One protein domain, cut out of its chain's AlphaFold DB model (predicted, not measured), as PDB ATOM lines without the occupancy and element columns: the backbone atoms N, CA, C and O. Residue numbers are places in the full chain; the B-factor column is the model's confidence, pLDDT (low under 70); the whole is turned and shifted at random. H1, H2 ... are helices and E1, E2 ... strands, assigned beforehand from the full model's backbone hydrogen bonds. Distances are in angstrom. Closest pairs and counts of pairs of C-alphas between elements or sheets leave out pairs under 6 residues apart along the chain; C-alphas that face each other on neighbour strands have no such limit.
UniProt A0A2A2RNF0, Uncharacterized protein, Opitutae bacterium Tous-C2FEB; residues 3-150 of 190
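What this domain is: This is residues 3 to 150 of the 190 residues of an uncharacterized protein of Opitutae bacterium Tous-C2FEB (UniProt A0A2A2RNF0). One twisted sheet of six strands runs through the model, with H1, H2 and a small three-stranded sheet over one face, while the link of residues 65 to 76 leads to H3, well off on the other side. The small sheet E4-E3-E7 is antiparallel; the large one, E5-E6-E2-E1-E8-E9, is mixed. The printed part has 148 residues, with three named helices and nine named strands in the order E1 E2 H1 E3 E4 H2 E5 H3 E6 E7 E8 E9, mixed in class, under half of the residues being in named elements. It is compact, with a radius of gyration of the C-alphas of 15.2 A and spans of 42 by 33 by 26 A.

How they stand to each other: In the large sheet, E5, residues 56 to 64, is an edge strand, antiparallel at 163 degrees to E6, residues 86 to 93, with N 60 and O 90 at 2.8 A. E6 is antiparallel to E2, residues 13 to 20, at 166 degrees, with N 15 and O 91 at 2.8 A. E2 forms a hairpin with E1, residues 3 to 7, N 6 and O 14 being 2.7 A apart. E1 is parallel to E8, residues 112 to 118, at 19 degrees, with N 5 and O 115 at 2.9 A. E8 forms a hairpin with the other edge strand, E9, residues 127 to 131, with N 114 and O 129 at 2.8 A. H1, residues 30 to 37, is on this sheet at a height of 8.5 A, over E6 and only just over E2, where 3 of its 8 C-alphas fall; it runs slantwise to the strands, at 56 degrees to E6 on the local plane. Its closest C-alphas to E6 are Gln 30 and Leu 87, 6.3 A apart. H2, residues 52 to 55, is on the same face at a height of 7.4 A and only grazes the small sheet. There E3, residues 42 to 44, is antiparallel to E4, residues 49 to 51, their hairpin having N 43 and O 50 at 2.7 A, and to E7, residues 99 to 103, with N 101 and O 44 at 2.8 A. H3, residues 77 to 81, is not on either sheet. In H1 and H3 every O i to N i+4 pair is within hydrogen-bond range; H2 is too short for one.

Where its parts are: E1 begins at C-alpha 3 (-40.133, -8.414, 40.740). E2 is 23.2 A long, E6 22.5 A, E5 21.1 A and E8 19.0 A, while H1 measures 10.4 A. E9 ends at C-alpha 131 (-48.777, -3.181, 41.329).

The domain as a whole: The C-alphas of Pro 25 and Asp 148, the two farthest apart, are 46.3 A apart. The printed part has no cut, and the link from E5 to H3 is long. Residues 132 to 150 hold no named element; residues 140 to 141 pair antiparallel with residues 99 to 100 of E7. Mean pLDDT of the printed part is 90.3; residues 122 to 123, 125 to 126 and 144 to 150 are under 70.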
ATOM      1  N   ALA A   3     -40.159  -7.403  39.695       96.62
ATOM      2  CA  ALA A   3     -40.133  -8.414  40.740       96.62
ATOM      3  C   ALA A   3     -40.524  -9.780  40.169       96.62
ATOM      4  O   ALA A   3     -41.639  -9.983  39.698       96.62
ATOM      5  N   LYS A   4     -39.614 -10.745  40.261       96.06
ATOM      6  CA  LYS A   4     -39.886 -12.146  39.944       96.06
ATOM      7  C   LYS A   4     -40.097 -12.912  41.234       96.06
ATOM      8  O   LYS A   4     -39.154 -13.055  42.009       96.06
ATOM      9  N   CYS A   5     -41.297 -13.424  41.455       95.38
ATOM     10  CA  CYS A   5     -41.582 -14.328  42.560       95.38
ATOM     11  C   CYS A   5     -41.586 -15.763  42.033       95.38
ATOM     12  O   CYS A   5     -42.360 -16.110  41.146       95.38
ATOM     13  N   THR A   6     -40.677 -16.579  42.553       94.31
ATOM     14  CA  THR A   6     -40.478 -17.968  42.146       94.31
ATOM     15  C   THR A   6     -40.851 -18.895  43.292       94.31
ATOM     16  O   THR A   6     -40.307 -18.754  44.387       94.31
ATOM     17  N   ILE A   7     -41.754 -19.842  43.054       92.75
ATOM     18  CA  ILE A   7     -42.021 -20.949  43.971       92.75
ATOM     19  C   ILE A   7     -41.153 -22.119  43.521       92.75
ATOM     20  O   ILE A   7     -41.356 -22.666  42.435       92.75
ATOM     21  N   GLY A   8     -40.159 -22.452  44.340       90.38
ATOM     22  CA  GLY A   8     -39.250 -23.556  44.074       90.38
ATOM     23  C   GLY A   8     -39.924 -24.914  44.256       90.38
ATOM     24  O   GLY A   8     -40.946 -25.046  44.936       90.38
ATOM     25  N   ALA A   9     -39.304 -25.953  43.697       87.31
ATOM     26  CA  ALA A   9     -39.745 -27.339  43.877       87.31
ATOM     27  C   ALA A   9     -39.755 -27.805  45.349       87.31
ATOM     28  O   ALA A   9     -40.449 -28.753  45.703       87.31
ATOM     29  N   ASP A  10     -39.002 -27.121  46.208       88.00
ATOM     30  CA  ASP A  10     -38.917 -27.336  47.651       88.00
ATOM     31  C   ASP A  10     -39.915 -26.485  48.461       88.00
ATOM     32  O   ASP A  10     -39.796 -26.385  49.682       88.00
ATOM     33  N   ASN A  11     -40.884 -25.851  47.790       87.75
ATOM     34  CA  ASN A  11     -41.891 -24.953  48.365       87.75
ATOM     35  C   ASN A  11     -41.324 -23.683  49.029       87.75
ATOM     36  O   ASN A  11     -42.055 -22.964  49.721       87.75
ATOM     37  N   ASN A  12     -40.042 -23.371  48.817       92.75
ATOM     38  CA  ASN A  12     -39.497 -22.075  49.198       92.75
ATOM     39  C   ASN A  12     -39.867 -21.016  48.162       92.75
ATOM     40  O   ASN A  12     -39.900 -21.267  46.959       92.75
ATOM     41  N   VAL A  13     -40.114 -19.805  48.649       95.00
ATOM     42  CA  VAL A  13     -40.448 -18.658  47.812       95.00
ATOM     43  C   VAL A  13     -39.206 -17.800  47.669       95.00
ATOM     44  O   VAL A  13     -38.606 -17.381  48.661       95.00
ATOM     45  N   THR A  14     -38.817 -17.535  46.430       96.44
ATOM     46  CA  THR A  14     -37.701 -16.653  46.096       96.44
ATOM     47  C   THR A  14     -38.233 -15.432  45.371       96.44
ATOM     48  O   THR A  14     -38.817 -15.557  44.299       96.44
ATOM     49  N   VAL A  15     -38.016 -14.245  45.928       96.69
ATOM     50  CA  VAL A  15     -38.372 -12.982  45.283       96.69
ATOM     51  C   VAL A  15     -37.100 -12.279  44.840       96.69
ATOM     52  O   VAL A  15     -36.237 -11.955  45.654       96.69
ATOM     53  N   ARG A  16     -36.989 -12.044  43.534       97.44
ATOM     54  CA  ARG A  16     -35.898 -11.298  42.911       97.44
ATOM     55  C   ARG A  16     -36.415  -9.945  42.451       97.44
ATOM     56  O   ARG A  16     -37.201  -9.879  41.510       97.44
ATOM     57  N   ILE A  17     -35.958  -8.879  43.096       97.12
ATOM     58  CA  ILE A  17     -36.271  -7.498  42.733       97.12
ATOM     59  C   ILE A  17     -35.111  -6.942  41.918       97.12
ATOM     60  O   ILE A  17     -33.950  -7.091  42.294       97.12
ATOM     61  N   THR A  18     -35.434  -6.327  40.786       96.75
ATOM     62  CA  THR A  18     -34.469  -5.744  39.857       96.75
ATOM     63  C   THR A  18     -34.851  -4.304  39.536       96.75
ATOM     64  O   THR A  18     -36.018  -3.997  39.257       96.75
ATOM     65  N   ALA A  19     -33.858  -3.422  39.564       96.50
ATOM     66  CA  ALA A  19     -33.984  -2.031  39.159       96.50
ATOM     67  C   ALA A  19     -32.820  -1.657  38.238       96.50
ATOM     68  O   ALA A  19     -31.673  -1.983  38.522       96.50
ATOM     69  N   ASP A  20     -33.124  -0.963  37.147       94.75
ATOM     70  CA  ASP A  20     -32.112  -0.396  36.261       94.75
ATOM     71  C   ASP A  20     -31.513   0.861  36.908       94.75
ATOM     72  O   ASP A  20     -32.231   1.837  37.137       94.75
ATOM     73  N   ALA A  21     -30.216   0.828  37.222       94.19
ATOM     74  CA  ALA A  21     -29.515   1.939  37.859       94.19
ATOM     75  C   ALA A  21     -29.400   3.169  36.950       94.19
ATOM     76  O   ALA A  21     -29.281   4.293  37.438       94.19
ATOM     77  N   GLU A  22     -29.448   3.001  35.631       92.12
ATOM     78  CA  GLU A  22     -29.356   4.115  34.690       92.12
ATOM     79  C   GLU A  22     -30.709   4.816  34.582       92.12
ATOM     80  O   GLU A  22     -30.802   6.030  34.795       92.12
ATOM     81  N   ALA A  23     -31.774   4.040  34.367       90.06
ATOM     82  CA  ALA A  23     -33.122   4.562  34.162       90.06
ATOM     83  C   ALA A  23     -33.852   4.959  35.460       90.06
ATOM     84  O   ALA A  23     -34.725   5.827  35.432       90.06
ATOM     85  N   ASN A  24     -33.534   4.353  36.611       89.44
ATOM     86  CA  ASN A  24     -34.227   4.655  37.865       89.44
ATOM     87  C   ASN A  24     -33.641   5.910  38.536       89.44
ATOM     88  O   ASN A  24     -32.455   5.920  38.860       89.44
ATOM     89  N   PRO A  25     -34.429   6.967  38.809       88.75
ATOM     90  CA  PRO A  25     -33.901   8.189  39.415       88.75
ATOM     91  C   PRO A  25     -33.526   8.039  40.899       88.75
ATOM     92  O   PRO A  25     -32.740   8.839  41.397       88.75
ATOM     93  N   ARG A  26     -34.073   7.042  41.612       91.31
ATOM     94  CA  ARG A  26     -33.911   6.865  43.071       91.31
ATOM     95  C   ARG A  26     -32.926   5.766  43.460       91.31
ATOM     96  O   ARG A  26     -32.406   5.794  44.569       91.31
ATOM     97  N   ILE A  27     -32.711   4.786  42.584       94.88
ATOM     98  CA  ILE A  27     -31.905   3.595  42.871       94.88
ATOM     99  C   ILE A  27     -30.683   3.616  41.961       94.88
ATOM    100  O   ILE A  27     -30.797   3.282  40.785       94.88
ATOM    101  N   LYS A  28     -29.532   4.031  42.503       95.56
ATOM    102  CA  LYS A  28     -28.256   4.100  41.770       95.56
ATOM    103  C   LYS A  28     -27.214   3.116  42.303       95.56
ATOM    104  O   LYS A  28     -26.299   2.749  41.575       95.56
ATOM    105  N   THR A  29     -27.373   2.667  43.546       96.19
ATOM    106  CA  THR A  29     -26.454   1.757  44.249       96.19
ATOM    107  C   THR A  29     -27.187   0.563  44.868       96.19
ATOM    108  O   THR A  29     -28.418   0.554  44.975       96.19
ATOM    109  N   GLN A  30     -26.447  -0.465  45.295       95.25
ATOM    110  CA  GLN A  30     -27.042  -1.617  45.984       95.25
ATOM    111  C   GLN A  30     -27.623  -1.225  47.348       95.25
ATOM    112  O   GLN A  30     -28.663  -1.747  47.749       95.25
ATOM    113  N   GLU A  31     -27.009  -0.264  48.032       95.25
ATOM    114  CA  GLU A  31     -27.504   0.304  49.284       95.25
ATOM    115  C   GLU A  31     -28.849   1.010  49.080       95.25
ATOM    116  O   GLU A  31     -29.768   0.838  49.889       95.25
ATOM    117  N   ASP A  32     -29.002   1.753  47.976       95.69
ATOM    118  CA  ASP A  32     -30.293   2.329  47.595       95.69
ATOM    119  C   ASP A  32     -31.324   1.234  47.346       95.69
ATOM    120  O   ASP A  32     -32.443   1.326  47.845       95.69
ATOM    121  N   LEU A  33     -30.951   0.170  46.627       96.25
ATOM    122  CA  LEU A  33     -31.862  -0.939  46.364       96.25
ATOM    123  C   LEU A  33     -32.349  -1.580  47.670       96.25
ATOM    124  O   LEU A  33     -33.548  -1.792  47.834       96.25
ATOM    125  N   VAL A  34     -31.459  -1.847  48.627       95.06
ATOM    126  CA  VAL A  34     -31.839  -2.400  49.939       95.06
ATOM    127  C   VAL A  34     -32.785  -1.456  50.682       95.06
ATOM    128  O   VAL A  34     -33.803  -1.896  51.219       95.06
ATOM    129  N   ARG A  35     -32.483  -0.154  50.703       94.81
ATOM    130  CA  ARG A  35     -33.325   0.847  51.371       94.81
ATOM    131  C   ARG A  35     -34.721   0.919  50.757       94.81
ATOM    132  O   ARG A  35     -35.699   0.919  51.495       94.81
ATOM    133  N   GLU A  36     -34.805   0.977  49.432       94.31
ATOM    134  CA  GLU A  36     -36.060   1.169  48.697       94.31
ATOM    135  C   GLU A  36     -36.912  -0.109  48.619       94.31
ATOM    136  O   GLU A  36     -38.119  -0.032  48.399       94.31
ATOM    137  N   THR A  37     -36.311  -1.288  48.805       94.19
ATOM    138  CA  THR A  37     -37.031  -2.576  48.830       94.19
ATOM    139  C   THR A  37     -37.513  -2.976  50.221       94.19
ATOM    140  O   THR A  37     -38.418  -3.805  50.343       94.19
ATOM    141  N   LYS A  38     -36.955  -2.382  51.280       92.56
ATOM    142  CA  LYS A  38     -37.404  -2.610  52.655       92.56
ATOM    143  C   LYS A  38     -38.864  -2.186  52.821       92.56
ATOM    144  O   LYS A  38     -39.204  -1.026  52.611       92.56
ATOM    145  N   GLY A  39     -39.725  -3.120  53.223       92.06
ATOM    146  CA  GLY A  39     -41.164  -2.880  53.339       92.06
ATOM    147  C   GLY A  39     -41.892  -2.664  52.007       92.06
ATOM    148  O   GLY A  39     -43.043  -2.247  52.034       92.06
ATOM    149  N   LEU A  40     -41.257  -2.931  50.858       94.94
ATOM    150  CA  LEU A  40     -41.879  -2.747  49.543       94.94
ATOM    151  C   LEU A  40     -42.884  -3.853  49.220       94.94
ATOM    152  O   LEU A  40     -43.970  -3.570  48.731       94.94
ATOM    153  N   LEU A  41     -42.508  -5.109  49.464       95.62
ATOM    154  CA  LEU A  41     -43.357  -6.270  49.209       95.62
ATOM    155  C   LEU A  41     -43.803  -6.859  50.538       95.62
ATOM    156  O   LEU A  41     -43.019  -7.468  51.269       95.62
ATOM    157  N   LEU A  42     -45.075  -6.649  50.846       95.56
ATOM    158  CA  LEU A  42     -45.687  -7.098  52.079       95.56
ATOM    159  C   LEU A  42     -46.448  -8.398  51.833       95.56
ATOM    160  O   LEU A  42     -47.293  -8.477  50.950       95.56
ATOM    161  N   LEU A  43     -46.163  -9.416  52.629       94.62
ATOM    162  CA  LEU A  43     -46.947 -10.638  52.701       94.62
ATOM    163  C   LEU A  43     -48.254 -10.347  53.429       94.62
ATOM    164  O   LEU A  43     -48.220  -9.995  54.610       94.62
ATOM    165  N   HIS A  44     -49.375 -10.518  52.738       93.62
ATOM    166  CA  HIS A  44     -50.707 -10.410  53.312       93.62
ATOM    167  C   HIS A  44     -51.419 -11.764  53.268       93.62
ATOM    168  O   HIS A  44     -51.477 -12.413  52.226       93.62
ATOM    169  N   ASP A  45     -51.952 -12.204  54.404       90.38
ATOM    170  CA  ASP A  45     -52.640 -13.496  54.537       90.38
ATOM    171  C   ASP A  45     -54.170 -13.386  54.642       90.38
ATOM    172  O   ASP A  45     -54.855 -14.380  54.893       90.38
ATOM    173  N   GLY A  46     -54.709 -12.179  54.451       87.62
ATOM    174  CA  GLY A  46     -56.118 -11.846  54.665       87.62
ATOM    175  C   GLY A  46     -56.421 -11.273  56.055       87.62
ATOM    176  O   GLY A  46     -57.514 -10.751  56.263       87.62
ATOM    177  N   GLN A  47     -55.485 -11.344  57.008       88.00
ATOM    178  CA  GLN A  47     -55.650 -10.825  58.373       88.00
ATOM    179  C   GLN A  47     -54.493  -9.921  58.797       88.00
ATOM    180  O   GLN A  47     -54.703  -8.838  59.342       88.00
ATOM    181  N   THR A  48     -53.268 -10.367  58.554       90.50
ATOM    182  CA  THR A  48     -52.031  -9.718  58.961       90.50
ATOM    183  C   THR A  48     -51.169  -9.391  57.755       90.50
ATOM    184  O   THR A  48     -51.285  -9.988  56.682       90.50
ATOM    185  N   THR A  49     -50.305  -8.399  57.937       92.75
ATOM    186  CA  THR A  49     -49.391  -7.935  56.900       92.75
ATOM    187  C   THR A  49     -47.987  -7.872  57.477       92.75
ATOM    188  O   THR A  49     -47.754  -7.219  58.495       92.75
ATOM    189  N   THR A  50     -47.041  -8.557  56.841       92.94
ATOM    190  CA  THR A  50     -45.638  -8.606  57.276       92.94
ATOM    191  C   THR A  50     -44.697  -8.325  56.113       92.94
ATOM    192  O   THR A  50     -44.998  -8.638  54.971       92.94
ATOM    193  N   ASP A  51     -43.547  -7.712  56.375       93.75
ATOM    194  CA  ASP A  51     -42.538  -7.477  55.336       93.75
ATOM    195  C   ASP A  51     -41.918  -8.811  54.889       93.75
ATOM    196  O   ASP A  51     -41.399  -9.557  55.727       93.75
ATOM    197  N   PHE A  52     -41.945  -9.104  53.583       94.06
ATOM    198  CA  PHE A  52     -41.365 -10.325  53.018       94.06
ATOM    199  C   PHE A  52     -39.898 -10.497  53.422       94.06
ATOM    200  O   PHE A  52     -39.473 -11.596  53.788       94.06
ATOM    201  N   LEU A  53     -39.126  -9.407  53.431       93.75
ATOM    202  CA  LEU A  53     -37.702  -9.457  53.756       93.75
ATOM    203  C   LEU A  53     -37.436  -9.837  55.218       93.75
ATOM    204  O   LEU A  53     -36.349 -10.318  55.523       93.75
ATOM    205  N   ARG A  54     -38.417  -9.703  56.123       92.69
ATOM    206  CA  ARG A  54     -38.291 -10.193  57.508       92.69
ATOM    207  C   ARG A  54     -38.413 -11.711  57.621       92.69
ATOM    208  O   ARG A  54     -37.917 -12.270  58.593       92.69
ATOM    209  N   GLN A  55     -39.063 -12.367  56.661       91.44
ATOM    210  CA  GLN A  55     -39.152 -13.831  56.598       91.44
ATOM    211  C   GLN A  55     -38.029 -14.451  55.750       91.44
ATOM    212  O   GLN A  55     -37.901 -15.676  55.685       91.44
ATOM    213  N   ALA A  56     -37.219 -13.625  55.081       93.19
ATOM    214  CA  ALA A  56     -36.132 -14.094  54.240       93.19
ATOM    215  C   ALA A  56     -35.033 -14.749  55.086       93.19
ATOM    216  O   ALA A  56     -34.370 -14.114  55.900       93.19
ATOM    217  N   SER A  57     -34.815 -16.038  54.844       92.38
ATOM    218  CA  SER A  57     -33.703 -16.808  55.412       92.38
ATOM    219  C   SER A  57     -32.353 -16.432  54.799       92.38
ATOM    220  O   SER A  57     -31.308 -16.619  55.416       92.38
ATOM    221  N   ARG A  58     -32.376 -15.915  53.567       93.62
ATOM    222  CA  ARG A  58     -31.194 -15.520  52.808       93.62
ATOM    223  C   ARG A  58     -31.534 -14.349  51.900       93.62
ATOM    224  O   ARG A  58     -32.588 -14.360  51.262       93.62
ATOM    225  N   VAL A  59     -30.622 -13.385  51.831       96.44
ATOM    226  CA  VAL A  59     -30.683 -12.242  50.920       96.44
ATOM    227  C   VAL A  59     -29.338 -12.124  50.216       96.44
ATOM    228  O   VAL A  59     -28.308 -12.006  50.873       96.44
ATOM    229  N   ASP A  60     -29.356 -12.161  48.890       97.06
ATOM    230  CA  ASP A  60     -28.184 -11.996  48.037       97.06
ATOM    231  C   ASP A  60     -28.346 -10.731  47.185       97.06
ATOM    232  O   ASP A  60     -29.379 -10.521  46.537       97.06
ATOM    233  N   LEU A  61     -27.310  -9.897  47.168       97.19
ATOM    234  CA  LEU A  61     -27.220  -8.720  46.307       97.19
ATOM    235  C   LEU A  61     -26.355  -9.034  45.091       97.19
ATOM    236  O   LEU A  61     -25.426  -9.837  45.156       97.19
ATOM    237  N   GLY A  62     -26.661  -8.404  43.965       96.12
ATOM    238  CA  GLY A  62     -25.883  -8.574  42.748       96.12
ATOM    239  C   GLY A  62     -26.137  -7.476  41.735       96.12
ATOM    240  O   GLY A  62     -26.901  -6.539  41.982       96.12
ATOM    241  N   VAL A  63     -25.470  -7.619  40.600       96.75
ATOM    242  CA  VAL A  63     -25.685  -6.810  39.407       96.75
ATOM    243  C   VAL A  63     -25.798  -7.773  38.236       96.75
ATOM    244  O   VAL A  63     -24.975  -8.680  38.117       96.75
ATOM    245  N   ASP A  64     -26.827  -7.592  37.421       95.25
ATOM    246  CA  ASP A  64     -27.009  -8.302  36.161       95.25
ATOM    247  C   ASP A  64     -26.824  -7.312  35.004       95.25
ATOM    248  O   ASP A  64     -27.136  -6.125  35.124       95.25
ATOM    249  N   ASP A  65     -26.319  -7.803  33.878       94.88
ATOM    250  CA  ASP A  65     -26.070  -7.009  32.672       94.88
ATOM    251  C   ASP A  65     -27.164  -7.171  31.606       94.88
ATOM    252  O   ASP A  65     -27.143  -6.495  30.579       94.88
ATOM    253  N   ARG A  66     -28.139  -8.055  31.846       93.88
ATOM    254  CA  ARG A  66     -29.197  -8.418  30.898       93.88
ATOM    255  C   ARG A  66     -30.557  -8.514  31.571       93.88
ATOM    256  O   ARG A  66     -30.677  -8.963  32.710       93.88
ATOM    257  N   LEU A  67     -31.592  -8.132  30.826       91.88
ATOM    258  CA  LEU A  67     -32.985  -8.277  31.243       91.88
ATOM    259  C   LEU A  67     -33.371  -9.757  31.373       91.88
ATOM    260  O   LEU A  67     -32.830 -10.621  30.683       91.88
ATOM    261  N   ASP A  68     -34.331 -10.055  32.254       90.12
ATOM    262  CA  ASP A  68     -34.877 -11.412  32.350       90.12
ATOM    263  C   ASP A  68     -35.739 -11.681  31.107       90.12
ATOM    264  O   ASP A  68     -36.746 -10.993  30.922       90.12
ATOM    265  N   PRO A  69     -35.395 -12.670  30.264       88.69
ATOM    266  CA  PRO A  69     -36.159 -12.964  29.054       88.69
ATOM    267  C   PRO A  69     -37.576 -13.466  29.358       88.69
ATOM    268  O   PRO A  69     -38.440 -13.423  28.489       88.69
ATOM    269  N   ALA A  70     -37.830 -13.937  30.583       87.06
ATOM    270  CA  ALA A  70     -39.155 -14.340  31.043       87.06
ATOM    271  C   ALA A  70     -39.953 -13.183  31.675       87.06
ATOM    272  O   ALA A  70     -41.038 -13.421  32.208       87.06
ATOM    273  N   ALA A  71     -39.431 -11.949  31.674       88.62
ATOM    274  CA  ALA A  71     -40.188 -10.790  32.132       88.62
ATOM    275  C   ALA A  71     -41.381 -10.520  31.189       88.62
ATOM    276  O   ALA A  71     -41.223 -10.543  29.966       88.62
ATOM    277  N   PRO A  72     -42.575 -10.213  31.724       87.12
ATOM    278  CA  PRO A  72     -43.808 -10.069  30.945       87.12
ATOM    279  C   PRO A  72     -43.930  -8.687  30.278       87.12
ATOM    280  O   PRO A  72     -44.979  -8.053  30.330       87.12
ATOM    281  N   LEU A  73     -42.844  -8.179  29.696       83.38
ATOM    282  CA  LEU A  73     -42.782  -6.828  29.123       83.38
ATOM    283  C   LEU A  73     -42.803  -6.811  27.596       83.38
ATOM    284  O   LEU A  73     -42.856  -5.739  27.006       83.38
ATOM    285  N   GLY A  74     -42.775  -7.987  26.957       81.69
ATOM    286  CA  GLY A  74     -42.750  -8.084  25.499       81.69
ATOM    287  C   GLY A  74     -41.482  -7.482  24.891       81.69
ATOM    288  O   GLY A  74     -41.565  -6.823  23.861       81.69
ATOM    289  N   HIS A  75     -40.331  -7.684  25.544       85.25
ATOM    290  CA  HIS A  75     -39.055  -7.134  25.092       85.25
ATOM    291  C   HIS A  75     -38.738  -7.526  23.657       85.25
ATOM    292  O   HIS A  75     -38.892  -8.689  23.267       85.25
ATOM    293  N   THR A  76     -38.242  -6.561  22.887       88.12
ATOM    294  CA  THR A  76     -37.738  -6.868  21.552       88.12
ATOM    295  C   THR A  76     -36.393  -7.603  21.652       88.12
ATOM    296  O   THR A  76     -35.687  -7.490  22.663       88.12
ATOM    297  N   PRO A  77     -35.992  -8.367  20.622       88.50
ATOM    298  CA  PRO A  77     -34.676  -9.003  20.593       88.50
ATOM    299  C   PRO A  77     -33.521  -8.005  20.764       88.50
ATOM    300  O   PRO A  77     -32.512  -8.336  21.383       88.50
ATOM    301  N   GLU A  78     -33.674  -6.781  20.254       88.69
ATOM    302  CA  GLU A  78     -32.687  -5.707  20.385       88.69
ATOM    303  C   GLU A  78     -32.553  -5.234  21.839       88.69
ATOM    304  O   GLU A  78     -31.434  -5.030  22.312       88.69
ATOM    305  N   GLU A  79     -33.668  -5.107  22.566       87.81
ATOM    306  CA  GLU A  79     -33.654  -4.785  23.997       87.81
ATOM    307  C   GLU A  79     -32.974  -5.889  24.809       87.81
ATOM    308  O   GLU A  79     -32.128  -5.602  25.647       87.81
ATOM    309  N   LEU A  80     -33.267  -7.161  24.530       89.50
ATOM    310  CA  LEU A  80     -32.631  -8.286  25.229       89.50
ATOM    311  C   LEU A  80     -31.129  -8.418  24.930       89.50
ATOM    312  O   LEU A  80     -30.389  -8.975  25.744       89.50
ATOM    313  N   ALA A  81     -30.677  -7.931  23.773       90.56
ATOM    314  CA  ALA A  81     -29.271  -7.946  23.378       90.56
ATOM    315  C   ALA A  81     -28.456  -6.787  23.978       90.56
ATOM    316  O   ALA A  81     -27.222  -6.836  23.965       90.56
ATOM    317  N   LYS A  82     -29.116  -5.741  24.490       92.25
ATOM    318  CA  LYS A  82     -28.453  -4.582  25.089       92.25
ATOM    319  C   LYS A  82     -27.855  -4.934  26.461       92.25
ATOM    320  O   LYS A  82     -28.394  -5.748  27.205       92.25
ATOM    321  N   SER A  83     -26.738  -4.284  26.793       92.88
ATOM    322  CA  SER A  83     -26.154  -4.320  28.136       92.88
ATOM    323  C   SER A  83     -26.804  -3.266  29.032       92.88
ATOM    324  O   SER A  83     -26.962  -2.114  28.621       92.88
ATOM    325  N   TYR A  84     -27.128  -3.653  30.260       93.62
ATOM    326  CA  TYR A  84     -27.736  -2.803  31.282       93.62
ATOM    327  C   TYR A  84     -26.908  -2.815  32.568       93.62
ATOM    328  O   TYR A  84     -26.065  -3.685  32.764       93.62
ATOM    329  N   THR A  85     -27.198  -1.884  33.475       95.62
ATOM    330  CA  THR A  85     -26.697  -1.924  34.853       95.62
ATOM    331  C   THR A  85     -27.867  -2.236  35.786       95.62
ATOM    332  O   THR A  85     -28.497  -1.335  36.343       95.62
ATOM    333  N   LEU A  86     -28.215  -3.519  35.923       96.75
ATOM    334  CA  LEU A  86     -29.388  -3.941  36.690       96.75
ATOM    335  C   LEU A  86     -28.994  -4.344  38.106       96.75
ATOM    336  O   LEU A  86     -28.413  -5.402  38.333       96.75
ATOM    337  N   LEU A  87     -29.366  -3.529  39.084       98.00
ATOM    338  CA  LEU A  87     -29.180  -3.855  40.492       98.00
ATOM    339  C   LEU A  87     -30.205  -4.910  40.902       98.00
ATOM    340  O   LEU A  87     -31.406  -4.748  40.662       98.00
ATOM    341  N   ARG A  88     -29.730  -5.978  41.545       97.69
ATOM    342  CA  ARG A  88     -30.543  -7.126  41.945       97.69
ATOM    343  C   ARG A  88     -30.486  -7.362  43.448       97.69
ATOM    344  O   ARG A  88     -29.406  -7.445  44.028       97.69
ATOM    345  N   LEU A  89     -31.654  -7.614  44.034       97.94
ATOM    346  CA  LEU A  89     -31.820  -8.193  45.363       97.94
ATOM    347  C   LEU A  89     -32.635  -9.477  45.233       97.94
ATOM    348  O   LEU A  89     -33.750  -9.452  44.720       97.94
ATOM    349  N   THR A  90     -32.082 -10.597  45.688       97.88
ATOM    350  CA  THR A  90     -32.765 -11.897  45.695       97.88
ATOM    351  C   THR A  90     -32.938 -12.357  47.126       97.88
ATOM    352  O   THR A  90     -31.958 -12.526  47.842       97.88
ATOM    353  N   ALA A  91     -34.179 -12.564  47.546       97.38
ATOM    354  CA  ALA A  91     -34.511 -12.992  48.893       97.38
ATOM    355  C   ALA A  91     -35.266 -14.323  48.851       97.38
ATOM    356  O   ALA A  91     -36.244 -14.458  48.117       97.38
ATOM    357  N   ARG A  92     -34.818 -15.301  49.644       96.50
ATOM    358  CA  ARG A  92     -35.430 -16.633  49.748       96.50
ATOM    359  C   ARG A  92     -36.015 -16.850  51.136       96.50
ATOM    360  O   ARG A  92     -35.313 -16.711  52.140       96.50
ATOM    361  N   ALA A  93     -37.281 -17.242  51.189       94.12
ATOM    362  CA  ALA A  93     -38.037 -17.438  52.419       94.12
ATOM    363  C   ALA A  93     -38.849 -18.739  52.381       94.12
ATOM    364  O   ALA A  93     -39.466 -19.075  51.366       94.12
ATOM    365  N   SER A  94     -38.929 -19.420  53.526       91.25
ATOM    366  CA  SER A  94     -39.990 -20.399  53.783       91.25
ATOM    367  C   SER A  94     -41.191 -19.653  54.361       91.25
ATOM    368  O   SER A  94     -41.335 -19.542  55.578       91.25
ATOM    369  N   VAL A  95     -42.030 -19.116  53.478       86.44
ATOM    370  CA  VAL A  95     -43.122 -18.215  53.863       86.44
ATOM    371  C   VAL A  95     -44.174 -18.932  54.703       86.44
ATOM    372  O   VAL A  95     -44.629 -20.024  54.352       86.44
ATOM    373  N   THR A  96     -44.576 -18.290  55.799       82.19
ATOM    374  CA  THR A  96     -45.749 -18.669  56.590       82.19
ATOM    375  C   THR A  96     -46.631 -17.428  56.751       82.19
ATOM    376  O   THR A  96     -46.123 -16.397  57.201       82.19
ATOM    377  N   PRO A  97     -47.923 -17.490  56.382       82.12
ATOM    378  CA  PRO A  97     -48.677 -18.670  55.943       82.12
ATOM    379  C   PRO A  97     -48.413 -19.078  54.485       82.12
ATOM    380  O   PRO A  97     -47.866 -18.327  53.690       82.12
ATOM    381  N   ARG A  98     -48.806 -20.309  54.123       87.75
ATOM    382  CA  ARG A  98     -48.544 -20.897  52.792       87.75
ATOM    383  C   ARG A  98     -49.464 -20.382  51.678       87.75
ATOM    384  O   ARG A  98     -49.217 -20.696  50.518       87.75
ATOM    385  N   LYS A  99     -50.503 -19.616  52.018       92.38
ATOM    386  CA  LYS A  99     -51.376 -18.903  51.079       92.38
ATOM    387  C   LYS A  99     -51.330 -17.421  51.412       92.38
ATOM    388  O   LYS A  99     -51.597 -17.071  52.558       92.38
ATOM    389  N   PHE A 100     -50.965 -16.586  50.450       94.06
ATOM    390  CA  PHE A 100     -50.773 -15.154  50.680       94.06
ATOM    391  C   PHE A 100     -50.859 -14.357  49.375       94.06
ATOM    392  O   PHE A 100     -50.716 -14.912  48.285       94.06
ATOM    393  N   THR A 101     -51.056 -13.049  49.485       95.56
ATOM    394  CA  THR A 101     -50.824 -12.071  48.415       95.56
ATOM    395  C   THR A 101     -49.580 -11.244  48.744       95.56
ATOM    396  O   THR A 101     -49.158 -11.141  49.899       95.56
ATOM    397  N   LEU A 102     -48.936 -10.697  47.715       95.94
ATOM    398  CA  LEU A 102     -47.899  -9.681  47.859       95.94
ATOM    399  C   LEU A 102     -48.537  -8.315  47.630       95.94
ATOM    400  O   LEU A 102     -49.012  -8.030  46.533       95.94
ATOM    401  N   ARG A 103     -48.537  -7.482  48.663       95.44
ATOM    402  CA  ARG A 103     -49.123  -6.147  48.663       95.44
ATOM    403  C   ARG A 103     -48.050  -5.074  48.634       95.44
ATOM    404  O   ARG A 103     -47.030  -5.201  49.317       95.44
ATOM    405  N   LEU A 104     -48.314  -3.990  47.908       96.31
ATOM    406  CA  LEU A 104     -47.539  -2.763  48.044       96.31
ATOM    407  C   LEU A 104     -48.139  -1.822  49.101       96.31
ATOM    408  O   LEU A 104     -49.361  -1.669  49.170       96.31
ATOM    409  N   PRO A 105     -47.304  -1.129  49.899       94.81
ATOM    410  CA  PRO A 105     -47.767  -0.047  50.761       94.81
ATOM    411  C   PRO A 105     -48.520   1.023  49.963       94.81
ATOM    412  O   PRO A 105     -48.101   1.370  48.860       94.81
ATOM    413  N   GLU A 106     -49.576   1.603  50.539       92.75
ATOM    414  CA  GLU A 106     -50.384   2.655  49.891       92.75
ATOM    415  C   GLU A 106     -49.537   3.844  49.421       92.75
ATOM    416  O   GLU A 106     -49.701   4.334  48.310       92.75
ATOM    417  N   ASN A 107     -48.550   4.242  50.225       90.94
ATOM    418  CA  ASN A 107     -47.650   5.355  49.922       90.94
ATOM    419  C   ASN A 107     -46.344   4.907  49.241       90.94
ATOM    420  O   ASN A 107     -45.318   5.579  49.377       90.94
ATOM    421  N   SER A 108     -46.338   3.755  48.560       90.19
ATOM    422  CA  SER A 108     -45.144   3.295  47.850       90.19
ATOM    423  C   SER A 108     -44.766   4.284  46.743       90.19
ATOM    424  O   SER A 108     -45.594   4.580  45.880       90.19
ATOM    425  N   PRO A 109     -43.505   4.748  46.686       88.81
ATOM    426  CA  PRO A 109     -43.040   5.602  45.600       88.81
ATOM    427  C   PRO A 109     -42.752   4.820  44.308       88.81
ATOM    428  O   PRO A 109     -42.319   5.414  43.321       88.81
ATOM    429  N   HIS A 110     -42.946   3.497  44.315       92.12
ATOM    430  CA  HIS A 110     -42.550   2.605  43.233       92.12
ATOM    431  C   HIS A 110     -43.737   1.846  42.659       92.12
ATOM    432  O   HIS A 110     -44.479   1.201  43.395       92.12
ATOM    433  N   THR A 111     -43.822   1.827  41.332       93.50
ATOM    434  CA  THR A 111     -44.600   0.836  40.582       93.50
ATOM    435  C   THR A 111     -43.773  -0.439  40.419       93.50
ATOM    436  O   THR A 111     -42.602  -0.383  40.011       93.50
ATOM    437  N   VAL A 112     -44.366  -1.594  40.717       95.38
ATOM    438  CA  VAL A 112     -43.703  -2.902  40.637       95.38
ATOM    439  C   VAL A 112     -44.435  -3.789  39.644       95.38
ATOM    440  O   VAL A 112     -45.607  -4.089  39.823       95.38
ATOM    441  N   ILE A 113     -43.736  -4.255  38.613       95.75
ATOM    442  CA  ILE A 113     -44.251  -5.307  37.734       95.75
ATOM    443  C   ILE A 113     -43.822  -6.636  38.341       95.75
ATOM    444  O   ILE A 113     -42.634  -6.964  38.355       95.75
ATOM    445  N   LEU A 114     -44.794  -7.356  38.894       96.19
ATOM    446  CA  LEU A 114     -44.616  -8.632  39.569       96.19
ATOM    447  C   LEU A 114     -45.060  -9.762  38.644       96.19
ATOM    448  O   LEU A 114     -46.179  -9.736  38.139       96.19
ATOM    449  N   TRP A 115     -44.235 -10.791  38.483       94.94
ATOM    450  CA  TRP A 115     -44.652 -12.035  37.835       94.94
ATOM    451  C   TRP A 115     -44.289 -13.258  38.656       94.94
ATOM    452  O   TRP A 115     -43.319 -13.263  39.420       94.94
ATOM    453  N   LEU A 116     -45.115 -14.286  38.500       92.94
ATOM    454  CA  LEU A 116     -45.045 -15.530  39.240       92.94
ATOM    455  C   LEU A 116     -44.503 -16.633  38.338       92.94
ATOM    456  O   LEU A 116     -45.027 -16.884  37.253       92.94
ATOM    457  N   VAL A 117     -43.484 -17.323  38.829       91.38
ATOM    458  CA  VAL A 117     -42.972 -18.562  38.251       91.38
ATOM    459  C   VAL A 117     -43.134 -19.638  39.307       91.38
ATOM    460  O   VAL A 117     -42.664 -19.487  40.425       91.38
ATOM    461  N   ASP A 118     -43.816 -20.726  38.989       89.88
ATOM    462  CA  ASP A 118     -43.875 -21.875  39.886       89.88
ATOM    463  C   ASP A 118     -43.238 -23.058  39.162       89.88
ATOM    464  O   ASP A 118     -43.795 -23.608  38.210       89.88
ATOM    465  N   GLU A 119     -42.012 -23.372  39.593       89.00
ATOM    466  CA  GLU A 119     -41.114 -24.354  38.978       89.00
ATOM    467  C   GLU A 119     -41.654 -25.781  39.084       89.00
ATOM    468  O   GLU A 119     -41.165 -26.686  38.411       89.00
ATOM    469  N   ARG A 120     -42.681 -25.996  39.913       84.94
ATOM    470  CA  ARG A 120     -43.338 -27.293  40.072       84.94
ATOM    471  C   ARG A 120     -44.201 -27.654  38.866       84.94
ATOM    472  O   ARG A 120     -44.528 -28.826  38.700       84.94
ATOM    473  N   LEU A 121     -44.610 -26.677  38.052       82.31
ATOM    474  CA  LEU A 121     -45.482 -26.912  36.902       82.31
ATOM    475  C   LEU A 121     -44.719 -26.734  35.587       82.31
ATOM    476  O   LEU A 121     -44.157 -25.677  35.299       82.31
ATOM    477  N   GLU A 122     -44.760 -27.771  34.756       67.88
ATOM    478  CA  GLU A 122     -44.222 -27.759  33.400       67.88
ATOM    479  C   GLU A 122     -45.167 -26.942  32.498       67.88
ATOM    480  O   GLU A 122     -46.187 -27.455  32.049       67.88
ATOM    481  N   GLN A 123     -44.819 -25.676  32.232       66.81
ATOM    482  CA  GLN A 123     -45.509 -24.745  31.310       66.81
ATOM    483  C   GLN A 123     -46.812 -24.120  31.842       66.81
ATOM    484  O   GLN A 123     -47.917 -24.451  31.418       66.81
ATOM    485  N   GLN A 124     -46.666 -23.137  32.734       70.00
ATOM    486  CA  GLN A 124     -47.755 -22.232  33.111       70.00
ATOM    487  C   GLN A 124     -47.854 -21.032  32.172       70.00
ATOM    488  O   GLN A 124     -46.838 -20.498  31.724       70.00
ATOM    489  N   GLU A 125     -49.081 -20.548  31.972       68.81
ATOM    490  CA  GLU A 125     -49.275 -19.192  31.473       68.81
ATOM    491  C   GLU A 125     -48.621 -18.189  32.439       68.81
ATOM    492  O   GLU A 125     -48.750 -18.331  33.664       68.81
ATOM    493  N   PRO A 126     -47.897 -17.186  31.918       66.94
ATOM    494  CA  PRO A 126     -47.225 -16.199  32.745       66.94
ATOM    495  C   PRO A 126     -48.265 -15.387  33.520       66.94
ATOM    496  O   PRO A 126     -48.984 -14.563  32.958       66.94
ATOM    497  N   ARG A 127     -48.330 -15.606  34.835       87.50
ATOM    498  CA  ARG A 127     -49.159 -14.803  35.737       87.50
ATOM    499  C   ARG A 127     -48.365 -13.588  36.170       87.50
ATOM    500  O   ARG A 127     -47.355 -13.727  36.860       87.50
ATOM    501  N   TRP A 128     -48.825 -12.408  35.786       92.69
ATOM    502  CA  TRP A 128     -48.185 -11.157  36.155       92.69
ATOM    503  C   TRP A 128     -49.203 -10.065  36.446       92.69
ATOM    504  O   TRP A 128     -50.362 -10.147  36.048       92.69
ATOM    505  N   VAL A 129     -48.756  -9.058  37.181       95.12
ATOM    506  CA  VAL A 129     -49.548  -7.899  37.570       95.12
ATOM    507  C   VAL A 129     -48.627  -6.694  37.716       95.12
ATOM    508  O   VAL A 129     -47.486  -6.811  38.167       95.12
ATOM    509  N   MET A 130     -49.115  -5.526  37.317       95.69
ATOM    510  CA  MET A 130     -48.499  -4.257  37.681       95.69
ATOM    511  C   MET A 130     -49.147  -3.782  38.976       95.69
ATOM    512  O   MET A 130     -50.355  -3.593  39.013       95.69
ATOM    513  N   LEU A 131     -48.341  -3.612  40.014       95.69
ATOM    514  CA  LEU A 131     -48.777  -3.181  41.329       95.69
ATOM    515  C   LEU A 131     -48.375  -1.721  41.549       95.69
ATOM    516  O   LEU A 131     -47.192  -1.365  41.450       95.69
ATOM    517  N   ILE A 132     -49.361  -0.888  41.856       94.19
ATOM    518  CA  ILE A 132     -49.181   0.468  42.377       94.19
ATOM    519  C   ILE A 132     -49.477   0.500  43.884       94.19
ATOM    520  O   ILE A 132     -49.821  -0.516  44.485       94.19
ATOM    521  N   GLY A 133     -49.247   1.643  44.533       93.69
ATOM    522  CA  GLY A 133     -49.420   1.764  45.979       93.69
ATOM    523  C   GLY A 133     -50.817   1.328  46.431       93.69
ATOM    524  O   GLY A 133     -51.813   1.878  45.973       93.69
ATOM    525  N   GLY A 134     -50.874   0.341  47.329       91.44
ATOM    526  CA  GLY A 134     -52.119  -0.236  47.845       91.44
ATOM    527  C   GLY A 134     -52.585  -1.506  47.129       91.44
ATOM    528  O   GLY A 134     -53.397  -2.229  47.705       91.44
ATOM    529  N   ASP A 135     -52.049  -1.818  45.946       96.00
ATOM    530  CA  ASP A 135     -52.437  -3.007  45.184       96.00
ATOM    531  C   ASP A 135     -51.913  -4.303  45.802       96.00
ATOM    532  O   ASP A 135     -50.876  -4.342  46.476       96.00
ATOM    533  N   GLU A 136     -52.601  -5.395  45.473       94.44
ATOM    534  CA  GLU A 136     -52.248  -6.751  45.870       94.44
ATOM    535  C   GLU A 136     -52.062  -7.662  44.656       94.44
ATOM    536  O   GLU A 136     -52.752  -7.555  43.640       94.44
ATOM    537  N   SER A 137     -51.122  -8.595  44.768       94.06
ATOM    538  CA  SER A 137     -50.932  -9.636  43.769       94.06
ATOM    539  C   SER A 137     -52.094 -10.632  43.754       94.06
ATOM    540  O   SER A 137     -52.798 -10.782  44.754       94.06
ATOM    541  N   PRO A 138     -52.230 -11.436  42.682       91.19
ATOM    542  CA  PRO A 138     -53.014 -12.664  42.740       91.19
ATOM    543  C   PRO A 138     -52.588 -13.554  43.913       91.19
ATOM    544  O   PRO A 138     -51.437 -13.495  44.357       91.19
ATOM    545  N   LEU A 139     -53.501 -14.413  44.373       91.75
ATOM    546  CA  LEU A 139     -53.229 -15.374  45.441       91.75
ATOM    547  C   LEU A 139     -52.078 -16.320  45.058       91.75
ATOM    548  O   LEU A 139     -52.102 -16.972  44.009       91.75
ATOM    549  N   ILE A 140     -51.092 -16.417  45.946       91.50
ATOM    550  CA  ILE A 140     -49.915 -17.274  45.831       91.50
ATOM    551  C   ILE A 140     -50.064 -18.431  46.819       91.50
ATOM    552  O   ILE A 140     -50.266 -18.219  48.013       91.50
ATOM    553  N   GLU A 141     -49.942 -19.664  46.325       90.06
ATOM    554  CA  GLU A 141     -49.989 -20.883  47.141       90.06
ATOM    555  C   GLU A 141     -48.620 -21.581  47.136       90.06
ATOM    556  O   GLU A 141     -48.263 -22.311  46.204       90.06
ATOM    557  N   ALA A 142     -47.835 -21.352  48.190       84.38
ATOM    558  CA  ALA A 142     -46.497 -21.918  48.345       84.38
ATOM    559  C   ALA A 142     -46.517 -23.427  48.631       84.38
ATOM    560  O   ALA A 142     -45.602 -24.121  48.207       84.38
ATOM    561  N   ASP A 143     -47.558 -23.957  49.276       75.25
ATOM    562  CA  ASP A 143     -47.720 -25.395  49.546       75.25
ATOM    563  C   ASP A 143     -48.937 -25.947  48.799       75.25
ATOM    564  O   ASP A 143     -50.007 -26.188  49.362       75.25
ATOM    565  N   ARG A 144     -48.799 -26.055  47.477       68.50
ATOM    566  CA  ARG A 144     -49.828 -26.621  46.613       68.50
ATOM    567  C   ARG A 144     -49.396 -28.020  46.198       68.50
ATOM    568  O   ARG A 144     -48.336 -28.194  45.600       68.50
ATOM    569  N   SER A 145     -50.242 -29.018  46.449       65.56
ATOM    570  CA  SER A 145     -50.108 -30.305  45.763       65.56
ATOM    571  C   SER A 145     -50.551 -30.135  44.308       65.56
ATOM    572  O   SER A 145     -51.653 -29.651  44.047       65.56
ATOM    573  N   ILE A 146     -49.684 -30.500  43.358       64.56
ATOM    574  CA  ILE A 146     -49.991 -30.451  41.921       64.56
ATOM    575  C   ILE A 146     -51.226 -31.322  41.666       64.56
ATOM    576  O   ILE A 146     -51.174 -32.543  41.857       64.56
ATOM    577  N   LYS A 147     -52.334 -30.714  41.231       65.81
ATOM    578  CA  LYS A 147     -53.539 -31.453  40.840       65.81
ATOM    579  C   LYS A 147     -53.423 -31.892  39.382       65.81
ATOM    580  O   LYS A 147     -52.655 -31.328  38.609       65.81
ATOM    581  N   ASP A 148     -54.198 -32.901  38.986       58.62
ATOM    582  CA  ASP A 148     -54.204 -33.374  37.589       58.62
ATOM    583  C   ASP A 148     -54.654 -32.254  36.627       58.62
ATOM    584  O   ASP A 148     -54.168 -32.159  35.509       58.62
ATOM    585  N   GLU A 149     -55.499 -31.330  37.096       65.69
ATOM    586  CA  GLU A 149     -55.950 -30.135  36.367       65.69
ATOM    587  C   GLU A 149     -54.816 -29.159  36.015       65.69
ATOM    588  O   GLU A 149     -54.889 -28.485  34.989       65.69
ATOM    589  N   ASP A 150     -53.749 -29.117  36.815       64.50
ATOM    590  CA  ASP A 150     -52.592 -28.244  36.576       64.50
ATOM    591  C   ASP A 150     -51.672 -28.769  35.478       64.50
ATOM    592  O   ASP A 150     -50.771 -28.070  35.021       64.50
TER     593      ASP A 150